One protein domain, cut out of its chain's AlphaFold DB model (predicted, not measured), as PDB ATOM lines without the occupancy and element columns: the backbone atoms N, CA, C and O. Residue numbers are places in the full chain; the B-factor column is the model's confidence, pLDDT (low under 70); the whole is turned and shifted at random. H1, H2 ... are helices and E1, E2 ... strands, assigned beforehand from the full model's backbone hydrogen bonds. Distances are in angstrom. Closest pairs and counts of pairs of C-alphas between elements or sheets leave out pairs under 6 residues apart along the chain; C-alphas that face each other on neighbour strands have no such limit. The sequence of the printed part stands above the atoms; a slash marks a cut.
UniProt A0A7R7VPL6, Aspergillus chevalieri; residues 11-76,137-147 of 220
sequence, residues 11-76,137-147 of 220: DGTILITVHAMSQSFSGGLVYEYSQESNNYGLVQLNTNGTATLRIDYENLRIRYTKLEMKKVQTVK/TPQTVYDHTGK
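AT A GLANCE: This is residues 11 to 76 and 137 to 147 of the 220 residues of a protein of Aspergillus chevalieri (UniProt A0A7R7VPL6). There is little regular structure: an elongated, loose model has the hairpin E1 and E2 toward one end, H1 and H3 together toward the other, and H2 and residues 27 to 33 running between. Residues 141 to 142 pair, parallel, with residues 51 to 52 of E2. The 77 printed residues include three named helices and two antiparallel strands, in the order H1, E1, E2, H2, H3; the class is mixed, with 25 residues in named elements. The radius of gyration of the C-alphas is 15.5 A, the spans 49 by 25 by 20 A.

HOW THE PARTS SIT: H1, residues 18 to 21, touches H3, residues 69 to 73; their closest C-alphas, Val 18 and Val 72, are 7.3 A apart. E1, residues 43 to 45, and E2, residues 51 to 53, form an antiparallel hairpin at 161 degrees, with N 44 and O 52 within hydrogen-bond range at 2.8 A. H2, residues 55 to 64, is apart from H1 and H3. In H2 and H3 every O i to N i+4 pair is within hydrogen-bond range; H1 is too short for one.

IN THESE COORDINATES: H1, 5.6 A long, begins at C-alpha 18 (115.722, 200.911, 62.617). E1 measures 6.3 A, E2 6.6 A, H2 14.3 A and H3 6.2 A, ending at C-alpha 73 (123.676, 193.273, 63.119).

THE WHOLE: The farthest C-alphas, Asn 48 and Lys 76, are 49.4 A apart. Residues 77 to 136 are cut out, a gap of 39.9 A between C-alphas 76 and 137. The link H1 to E1 is long. Confidence is under 70 at residues 11 to 20 and 74 to 76.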
ATOM      1  N   ASP A  11      97.861 198.880  59.508       60.44
ATOM      2  CA  ASP A  11      98.863 199.081  58.441       60.44
ATOM      3  C   ASP A  11     100.264 198.534  58.830       60.44
ATOM      4  O   ASP A  11     101.233 198.606  58.075       60.44
ATOM      5  N   GLY A  12     100.428 197.996  60.046       54.84
ATOM      6  CA  GLY A  12     101.713 197.481  60.520       54.84
ATOM      7  C   GLY A  12     102.805 198.556  60.550       54.84
ATOM      8  O   GLY A  12     103.987 198.232  60.670       54.84
ATOM      9  N   THR A  13     102.430 199.838  60.431       51.28
ATOM     10  CA  THR A  13     103.330 200.982  60.550       51.28
ATOM     11  C   THR A  13     103.698 201.151  62.017       51.28
ATOM     12  O   THR A  13     103.193 202.013  62.725       51.28
ATOM     13  N   ILE A  14     104.619 200.313  62.477       54.84
ATOM     14  CA  ILE A  14     105.553 200.744  63.502       54.84
ATOM     15  C   ILE A  14     106.606 201.538  62.731       54.84
ATOM     16  O   ILE A  14     107.327 200.980  61.899       54.84
ATOM     17  N   LEU A  15     106.661 202.855  62.946       44.34
ATOM     18  CA  LEU A  15     107.770 203.694  62.487       44.34
ATOM     19  C   LEU A  15     109.019 203.318  63.292       44.34
ATOM     20  O   LEU A  15     109.489 204.062  64.146       44.34
ATOM     21  N   ILE A  16     109.546 202.122  63.040       50.62
ATOM     22  CA  ILE A  16     110.852 201.722  63.531       50.62
ATOM     23  C   ILE A  16     111.840 202.473  62.651       50.62
ATOM     24  O   ILE A  16     112.195 202.023  61.560       50.62
ATOM     25  N   THR A  17     112.308 203.634  63.098       52.72
ATOM     26  CA  THR A  17     113.596 204.123  62.610       52.72
ATOM     27  C   THR A  17     114.635 203.119  63.105       52.72
ATOM     28  O   THR A  17     115.131 203.228  64.226       52.72
ATOM     29  N   VAL A  18     114.910 202.097  62.282       58.91
ATOM     30  CA  VAL A  18     115.722 200.911  62.617       58.91
ATOM     31  C   VAL A  18     117.034 201.306  63.287       58.91
ATOM     32  O   VAL A  18     117.457 200.647  64.225       58.91
ATOM     33  N   HIS A  19     117.637 202.427  62.889       60.25
ATOM     34  CA  HIS A  19     118.884 202.911  63.477       60.25
ATOM     35  C   HIS A  19     118.752 203.444  64.915       60.25
ATOM     36  O   HIS A  19     119.616 203.168  65.737       60.25
ATOM     37  N   ALA A  20     117.700 204.204  65.230       64.69
ATOM     38  CA  ALA A  20     117.548 204.818  66.551       64.69
ATOM     39  C   ALA A  20     117.072 203.800  67.596       64.69
ATOM     40  O   ALA A  20     117.535 203.814  68.732       64.69
ATOM     41  N   MET A  21     116.182 202.880  67.207       73.62
ATOM     42  CA  MET A  21     115.644 201.880  68.133       73.62
ATOM     43  C   MET A  21     116.567 200.670  68.327       73.62
ATOM     44  O   MET A  21     116.600 200.139  69.430       73.62
ATOM     45  N   SER A  22     117.348 200.255  67.319       73.25
ATOM     46  CA  SER A  22     118.258 199.094  67.448       73.25
ATOM     47  C   SER A  22     119.409 199.298  68.438       73.25
ATOM     48  O   SER A  22     120.027 198.326  68.857       73.25
ATOM     49  N   GLN A  23     119.688 200.541  68.845       73.69
ATOM     50  CA  GLN A  23     120.683 200.834  69.883       73.69
ATOM     51  C   GLN A  23     120.215 200.436  71.290       73.69
ATOM     52  O   GLN A  23     121.049 200.151  72.149       73.69
ATOM     53  N   SER A  24     118.898 200.399  71.519       77.38
ATOM     54  CA  SER A  24     118.304 200.112  72.833       77.38
ATOM     55  C   SER A  24     117.469 198.831  72.840       77.38
ATOM     56  O   SER A  24     117.387 198.155  73.860       77.38
ATOM     57  N   PHE A  25     116.851 198.483  71.711       76.75
ATOM     58  CA  PHE A  25     115.978 197.323  71.567       76.75
ATOM     59  C   PHE A  25     116.609 196.281  70.645       76.75
ATOM     60  O   PHE A  25     117.012 196.584  69.525       76.75
ATOM     61  N   SER A  26     116.605 195.021  71.081       78.88
ATOM     62  CA  SER A  26     117.097 193.875  70.295       78.88
ATOM     63  C   SER A  26     116.017 193.256  69.391       78.88
ATOM     64  O   SER A  26     116.048 192.064  69.101       78.88
ATOM     65  N   GLY A  27     115.038 194.056  68.955       80.44
ATOM     66  CA  GLY A  27     113.880 193.608  68.175       80.44
ATOM     67  C   GLY A  27     112.587 193.538  68.990       80.44
ATOM     68  O   GLY A  27     112.429 194.247  69.983       80.44
ATOM     69  N   GLY A  28     111.643 192.713  68.535       82.56
ATOM     70  CA  GLY A  28     110.333 192.536  69.162       82.56
ATOM     71  C   GLY A  28     109.524 191.421  68.502       82.56
ATOM     72  O   GLY A  28     109.848 190.979  67.398       82.56
ATOM     73  N   LEU A  29     108.475 190.966  69.189       87.88
ATOM     74  CA  LEU A  29     107.564 189.922  68.720       87.88
ATOM     75  C   LEU A  29     106.210 190.539  68.358       87.88
ATOM     76  O   LEU A  29     105.720 191.423  69.060       87.88
ATOM     77  N   VAL A  30     105.606 190.069  67.266       91.00
ATOM     78  CA  VAL A  30     104.237 190.445  66.888       91.00
ATOM     79  C   VAL A  30     103.255 189.536  67.619       91.00
ATOM     80  O   VAL A  30     103.393 188.315  67.579       91.00
ATOM     81  N   TYR A  31     102.264 190.139  68.268       90.56
ATOM     82  CA  TYR A  31     101.168 189.452  68.942       90.56
ATOM     83  C   TYR A  31      99.894 189.571  68.085       90.56
ATOM     84  O   TYR A  31      99.472 190.691  67.802       90.56
ATOM     85  N   GLU A  32      99.275 188.494  67.605       92.00
ATOM     86  CA  GLU A  32      99.659 187.075  67.697       92.00
ATOM     87  C   GLU A  32      99.479 186.375  66.344       92.00
ATOM     88  O   GLU A  32      99.042 186.978  65.365       92.00
ATOM     89  N   TYR A  33      99.868 185.104  66.241       95.12
ATOM     90  CA  TYR A  33      99.785 184.397  64.964       95.12
ATOM     91  C   TYR A  33      98.338 184.039  64.587       95.12
ATOM     92  O   TYR A  33      97.877 184.401  63.503       95.12
ATOM     93  N   SER A  34      97.623 183.341  65.471       96.62
ATOM     94  CA  SER A  34      96.262 182.843  65.248       96.62
ATOM     95  C   SER A  34      95.202 183.900  65.528       96.62
ATOM     96  O   SER A  34      95.292 184.663  66.481       96.62
ATOM     97  N   GLN A  35      94.170 183.944  64.692       95.94
ATOM     98  CA  GLN A  35      93.051 184.855  64.871       95.94
ATOM     99  C   GLN A  35      92.044 184.324  65.889       95.94
ATOM    100  O   GLN A  35      91.392 183.306  65.658       95.94
ATOM    101  N   GLU A  36      91.882 185.082  66.973       94.38
ATOM    102  CA  GLU A  36      90.924 184.828  68.047       94.38
ATOM    103  C   GLU A  36      89.915 185.982  68.199       94.38
ATOM    104  O   GLU A  36      89.918 186.960  67.443       94.38
ATOM    105  N   SER A  37      89.020 185.886  69.188       93.81
ATOM    106  CA  SER A  37      87.974 186.890  69.454       93.81
ATOM    107  C   SER A  37      88.525 188.293  69.751       93.81
ATOM    108  O   SER A  37      87.827 189.288  69.559       93.81
ATOM    109  N   ASN A  38      89.789 188.377  70.167       92.00
ATOM    110  CA  ASN A  38      90.528 189.610  70.435       92.00
ATOM    111  C   ASN A  38      90.938 190.384  69.161       92.00
ATOM    112  O   ASN A  38      91.353 191.538  69.249       92.00
ATOM    113  N   ASN A  39      90.798 189.781  67.975       91.94
ATOM    114  CA  ASN A  39      91.154 190.369  66.686       91.94
ATOM    115  C   ASN A  39      92.634 190.745  66.510       91.94
ATOM    116  O   ASN A  39      92.901 191.720  65.810       91.94
ATOM    117  N   TYR A  40      93.596 189.999  67.069       92.50
ATOM    118  CA  TYR A  40      95.044 190.256  66.892       92.50
ATOM    119  C   TYR A  40      95.777 189.319  65.922       92.50
ATOM    120  O   TYR A  40      96.930 189.586  65.586       92.50
ATOM    121  N   GLY A  41      95.127 188.262  65.439       94.50
ATOM    122  CA  GLY A  41      95.793 187.256  64.621       94.50
ATOM    123  C   GLY A  41      96.194 187.734  63.234       94.50
ATOM    124  O   GLY A  41      95.476 188.507  62.592       94.50
ATOM    125  N   LEU A  42      97.298 187.182  62.733       95.56
ATOM    126  CA  LEU A  42      97.761 187.314  61.350       95.56
ATOM    127  C   LEU A  42      97.107 186.286  60.411       95.56
ATOM    128  O   LEU A  42      97.001 186.528  59.207       95.56
ATOM    129  N   VAL A  43      96.664 185.147  60.947       96.06
ATOM    130  CA  VAL A  43      96.110 184.022  60.182       96.06
ATOM    131  C   VAL A  43      94.813 183.538  60.818       96.06
ATOM    132  O   VAL A  43      94.757 183.259  62.013       96.06
ATOM    133  N   GLN A  44      93.767 183.392  60.008       96.44
ATOM    134  CA  GLN A  44      92.552 182.683  60.389       96.44
ATOM    135  C   GLN A  44      92.733 181.189  60.132       96.44
ATOM    136  O   GLN A  44      92.968 180.775  58.998       96.44
ATOM    137  N   LEU A  45      92.605 180.379  61.180       96.19
ATOM    138  CA  LEU A  45      92.516 178.926  61.056       96.19
ATOM    139  C   LEU A  45      91.039 178.549  60.924       96.19
ATOM    140  O   LEU A  45      90.218 178.974  61.741       96.19
ATOM    141  N   ASN A  46      90.695 177.807  59.875       95.12
ATOM    142  CA  ASN A  46      89.322 177.429  59.565       95.12
ATOM    143  C   ASN A  46      89.006 176.032  60.118       95.12
ATOM    144  O   ASN A  46      89.877 175.171  60.237       95.12
ATOM    145  N   THR A  47      87.733 175.773  60.416       94.62
ATOM    146  CA  THR A  47      87.279 174.486  60.978       94.62
ATOM    147  C   THR A  47      87.438 173.304  60.018       94.62
ATOM    148  O   THR A  47      87.479 172.161  60.458       94.62
ATOM    149  N   ASN A  48      87.563 173.565  58.716       93.88
ATOM    150  CA  ASN A  48      87.827 172.562  57.682       93.88
ATOM    151  C   ASN A  48      89.325 172.244  57.498       93.88
ATOM    152  O   ASN A  48      89.681 171.547  56.551       93.88
ATOM    153  N   GLY A  49      90.199 172.766  58.366       93.19
ATOM    154  CA  GLY A  49      91.644 172.525  58.335       93.19
ATOM    155  C   GLY A  49      92.442 173.492  57.458       93.19
ATOM    156  O   GLY A  49      93.668 173.481  57.515       93.19
ATOM    157  N   THR A  50      91.793 174.370  56.688       95.50
ATOM    158  CA  THR A  50      92.506 175.354  55.861       95.50
ATOM    159  C   THR A  50      92.926 176.583  56.668       95.50
ATOM    160  O   THR A  50      92.416 176.845  57.761       95.50
ATOM    161  N   ALA A  51      93.850 177.369  56.116       95.56
ATOM    162  CA  ALA A  51      94.265 178.640  56.698       95.56
ATOM    163  C   ALA A  51      94.016 179.800  55.729       95.56
ATOM    164  O   ALA A  51      94.224 179.673  54.525       95.56
ATOM    165  N   THR A  52      93.621 180.954  56.253       96.06
ATOM    166  CA  THR A  52      93.449 182.187  55.478       96.06
ATOM    167  C   THR A  52      94.319 183.277  56.082       96.06
ATOM    168  O   THR A  52      94.144 183.665  57.238       96.06
ATOM    169  N   LEU A  53      95.278 183.778  55.307       95.25
ATOM    170  CA  LEU A  53      96.099 184.915  55.708       95.25
ATOM    171  C   LEU A  53      95.221 186.160  55.808       95.25
ATOM    172  O   LEU A  53      94.367 186.395  54.959       95.25
ATOM    173  N   ARG A  54      95.437 186.983  56.831       94.56
ATOM    174  CA  ARG A  54      94.754 188.273  56.963       94.56
ATOM    175  C   ARG A  54      95.581 189.379  56.318       94.56
ATOM    176  O   ARG A  54      96.776 189.220  56.080       94.56
ATOM    177  N   ILE A  55      94.955 190.526  56.065       93.06
ATOM    178  CA  ILE A  55      95.652 191.702  55.519       93.06
ATOM    179  C   ILE A  55      96.849 192.119  56.390       93.06
ATOM    180  O   ILE A  55      97.889 192.513  55.870       93.06
ATOM    181  N   ASP A  56      96.747 191.932  57.706       91.81
ATOM    182  CA  ASP A  56      97.818 192.227  58.658       91.81
ATOM    183  C   ASP A  56      99.076 191.375  58.420       91.81
ATOM    184  O   ASP A  56     100.190 191.874  58.593       91.81
ATOM    185  N   TYR A  57      98.927 190.122  57.968       92.38
ATOM    186  CA  TYR A  57     100.066 189.295  57.564       92.38
ATOM    187  C   TYR A  57     100.789 189.908  56.365       92.38
ATOM    188  O   TYR A  57     102.018 189.989  56.363       92.38
ATOM    189  N   GLU A  58     100.042 190.376  55.361       88.88
ATOM    190  CA  GLU A  58     100.635 190.994  54.170       88.88
ATOM    191  C   GLU A  58     101.341 192.305  54.526       88.88
ATOM    192  O   GLU A  58     102.488 192.522  54.130       88.88
ATOM    193  N   ASN A  59     100.712 193.137  55.360       89.88
ATOM    194  CA  ASN A  59     101.329 194.359  55.867       89.88
ATOM    195  C   ASN A  59     102.638 194.044  56.602       89.88
ATOM    196  O   ASN A  59     103.671 194.645  56.299       89.88
ATOM    197  N   LEU A  60     102.635 193.062  57.511       88.69
ATOM    198  CA  LEU A  60     103.834 192.645  58.239       88.69
ATOM    199  C   LEU A  60     104.928 192.130  57.296       88.69
ATOM    200  O   LEU A  60     106.082 192.556  57.396       88.69
ATOM    201  N   ARG A  61     104.565 191.262  56.346       86.69
ATOM    202  CA  ARG A  61     105.473 190.717  55.332       86.69
ATOM    203  C   ARG A  61     106.157 191.835  54.546       86.69
ATOM    204  O   ARG A  61     107.381 191.821  54.420       86.69
ATOM    205  N   ILE A  62     105.397 192.823  54.069       86.44
ATOM    206  CA  ILE A  62     105.918 193.980  53.321       86.44
ATOM    207  C   ILE A  62     106.876 194.830  54.169       86.44
ATOM    208  O   ILE A  62     107.805 195.437  53.634       86.44
ATOM    209  N   ARG A  63     106.673 194.918  55.487       84.44
ATOM    210  CA  ARG A  63     107.623 195.619  56.370       84.44
ATOM    211  C   ARG A  63     108.888 194.801  56.584       84.44
ATOM    212  O   ARG A  63     109.980 195.360  56.541       84.44
ATOM    213  N   TYR A  64     108.755 193.491  56.754       85.25
ATOM    214  CA  TYR A  64     109.884 192.591  56.972       85.25
ATOM    215  C   TYR A  64     110.809 192.508  55.756       85.25
ATOM    216  O   TYR A  64     112.024 192.505  55.931       85.25
ATOM    217  N   THR A  65     110.282 192.547  54.530       83.56
ATOM    218  CA  THR A  65     111.114 192.583  53.310       83.56
ATOM    219  C   THR A  65     111.958 193.855  53.183       83.56
ATOM    220  O   THR A  65     112.943 193.859  52.451       83.56
ATOM    221  N   LYS A  66     111.606 194.931  53.897       84.25
ATOM    222  CA  LYS A  66     112.367 196.190  53.925       84.25
ATOM    223  C   LYS A  66     113.463 196.208  54.996       84.25
ATOM    224  O   LYS A  66     114.196 197.191  55.088       84.25
ATOM    225  N   LEU A  67     113.569 195.170  55.830       81.69
ATOM    226  CA  LEU A  67     114.584 195.102  56.876       81.69
ATOM    227  C   LEU A  67     115.952 194.763  56.282       81.69
ATOM    228  O   LEU A  67     116.178 193.685  55.739       81.69
ATOM    229  N   GLU A  68     116.904 195.670  56.459       80.50
ATOM    230  CA  GLU A  68     118.298 195.422  56.108       80.50
ATOM    231  C   GLU A  68     119.034 194.770  57.285       80.50
ATOM    232  O   GLU A  68     119.546 195.458  58.171       80.50
ATOM    233  N   MET A  69     119.129 193.435  57.282       79.50
ATOM    234  CA  MET A  69     119.728 192.666  58.388       79.50
ATOM    235  C   MET A  69     121.152 193.097  58.741       79.50
ATOM    236  O   MET A  69     121.503 193.118  59.919       79.50
ATOM    237  N   LYS A  70     121.949 193.528  57.754       78.81
ATOM    238  CA  LYS A  70     123.288 194.077  58.007       78.81
ATOM    239  C   LYS A  70     123.217 195.254  58.980       78.81
ATOM    240  O   LYS A  70     123.896 195.225  59.988       78.81
ATOM    241  N   LYS A  71     122.331 196.231  58.754       75.56
ATOM    242  CA  LYS A  71     122.186 197.408  59.633       75.56
ATOM    243  C   LYS A  71     121.761 197.045  61.059       75.56
ATOM    244  O   LYS A  71     122.135 197.756  61.985       75.56
ATOM    245  N   VAL A  72     121.003 195.959  61.227       72.50
ATOM    246  CA  VAL A  72     120.558 195.459  62.539       72.50
ATOM    247  C   VAL A  72     121.679 194.712  63.270       72.50
ATOM    248  O   VAL A  72     121.756 194.764  64.490       72.50
ATOM    249  N   GLN A  73     122.569 194.041  62.541       72.44
ATOM    250  CA  GLN A  73     123.676 193.273  63.119       72.44
ATOM    251  C   GLN A  73     124.906 194.134  63.451       72.44
ATOM    252  O   GLN A  73     125.677 193.770  64.332       72.44
ATOM    253  N   THR A  74     125.105 195.279  62.785       66.06
ATOM    254  CA  THR A  74     126.294 196.133  62.992       66.06
ATOM    255  C   THR A  74     126.193 197.104  64.175       66.06
ATOM    256  O   THR A  74     126.977 198.057  64.246       66.06
ATOM    257  N   VAL A  75     125.247 196.923  65.104       61.69
ATOM    258  CA  VAL A  75     125.148 197.808  66.277       61.69
ATOM    259  C   VAL A  75     126.410 197.622  67.122       61.69
ATOM    260  O   VAL A  75     126.722 196.528  67.587       61.69
ATOM    261  N   LYS A  76     127.201 198.695  67.231       57.59
ATOM    262  CA  LYS A  76     128.539 198.666  67.823       57.59
ATOM    263  C   LYS A  76     128.488 198.148  69.260       57.59
ATOM    264  O   LYS A  76     127.705 198.611  70.081       57.59
ATOM    265  N   THR A 137     103.709 171.608  52.973       83.69
ATOM    266  CA  THR A 137     102.547 171.778  53.851       83.69
ATOM    267  C   THR A 137     101.320 171.106  53.227       83.69
ATOM    268  O   THR A 137     100.962 171.465  52.108       83.69
ATOM    269  N   PRO A 138     100.649 170.158  53.914       85.88
ATOM    270  CA  PRO A 138      99.459 169.491  53.375       85.88
ATOM    271  C   PRO A 138      98.204 170.377  53.409       85.88
ATOM    272  O   PRO A 138      97.222 170.072  52.745       85.88
ATOM    273  N   GLN A 139      98.226 171.451  54.201       90.50
ATOM    274  CA  GLN A 139      97.096 172.360  54.357       90.50
ATOM    275  C   GLN A 139      96.996 173.336  53.190       90.50
ATOM    276  O   GLN A 139      97.985 173.960  52.802       90.50
ATOM    277  N   THR A 140      95.776 173.526  52.693       93.94
ATOM    278  CA  THR A 140      95.458 174.597  51.750       93.94
ATOM    279  C   THR A 140      95.496 175.942  52.467       93.94
ATOM    280  O   THR A 140      94.918 176.106  53.546       93.94
ATOM    281  N   VAL A 141      96.165 176.918  51.854       94.75
ATOM    282  CA  VAL A 141      96.280 178.277  52.385       94.75
ATOM    283  C   VAL A 141      95.728 179.263  51.371       94.75
ATOM    284  O   VAL A 141      96.051 179.188  50.189       94.75
ATOM    285  N   TYR A 142      94.929 180.209  51.844       95.00
ATOM    286  CA  TYR A 142      94.384 181.310  51.061       95.00
ATOM    287  C   TYR A 142      95.034 182.626  51.478       95.00
ATOM    288  O   TYR A 142      95.379 182.815  52.646       95.00
ATOM    289  N   ASP A 143      95.180 183.554  50.542       93.88
ATOM    290  CA  ASP A 143      95.524 184.933  50.864       93.88
ATOM    291  C   ASP A 143      94.324 185.703  51.441       93.88
ATOM    292  O   ASP A 143      93.199 185.203  51.522       93.88
ATOM    293  N   HIS A 144      94.565 186.957  51.825       92.31
ATOM    294  CA  HIS A 144      93.544 187.837  52.397       92.31
ATOM    295  C   HIS A 144      92.426 188.220  51.415       92.31
ATOM    296  O   HIS A 144      91.421 188.789  51.839       92.31
ATOM    297  N   THR A 145      92.589 187.925  50.121       93.75
ATOM    298  CA  THR A 145      91.568 188.115  49.078       93.75
ATOM    299  C   THR A 145      90.753 186.843  48.819       93.75
ATOM    300  O   THR A 145      89.790 186.879  48.057       93.75
ATOM    301  N   GLY A 146      91.110 185.726  49.466       92.38
ATOM    302  CA  GLY A 146      90.477 184.420  49.288       92.38
ATOM    303  C   GLY A 146      91.073 183.584  48.152       92.38
ATOM    304  O   GLY A 146      90.533 182.527  47.830       92.38
ATOM    305  N   LYS A 147      92.179 184.016  47.539       94.12
ATOM    306  CA  LYS A 147      92.857 183.250  46.489       94.12
ATOM    307  C   LYS A 147      93.792 182.217  47.109       94.12
ATOM    308  O   LYS A 147      94.565 182.525  48.010       94.12
TER     309      LYS A 147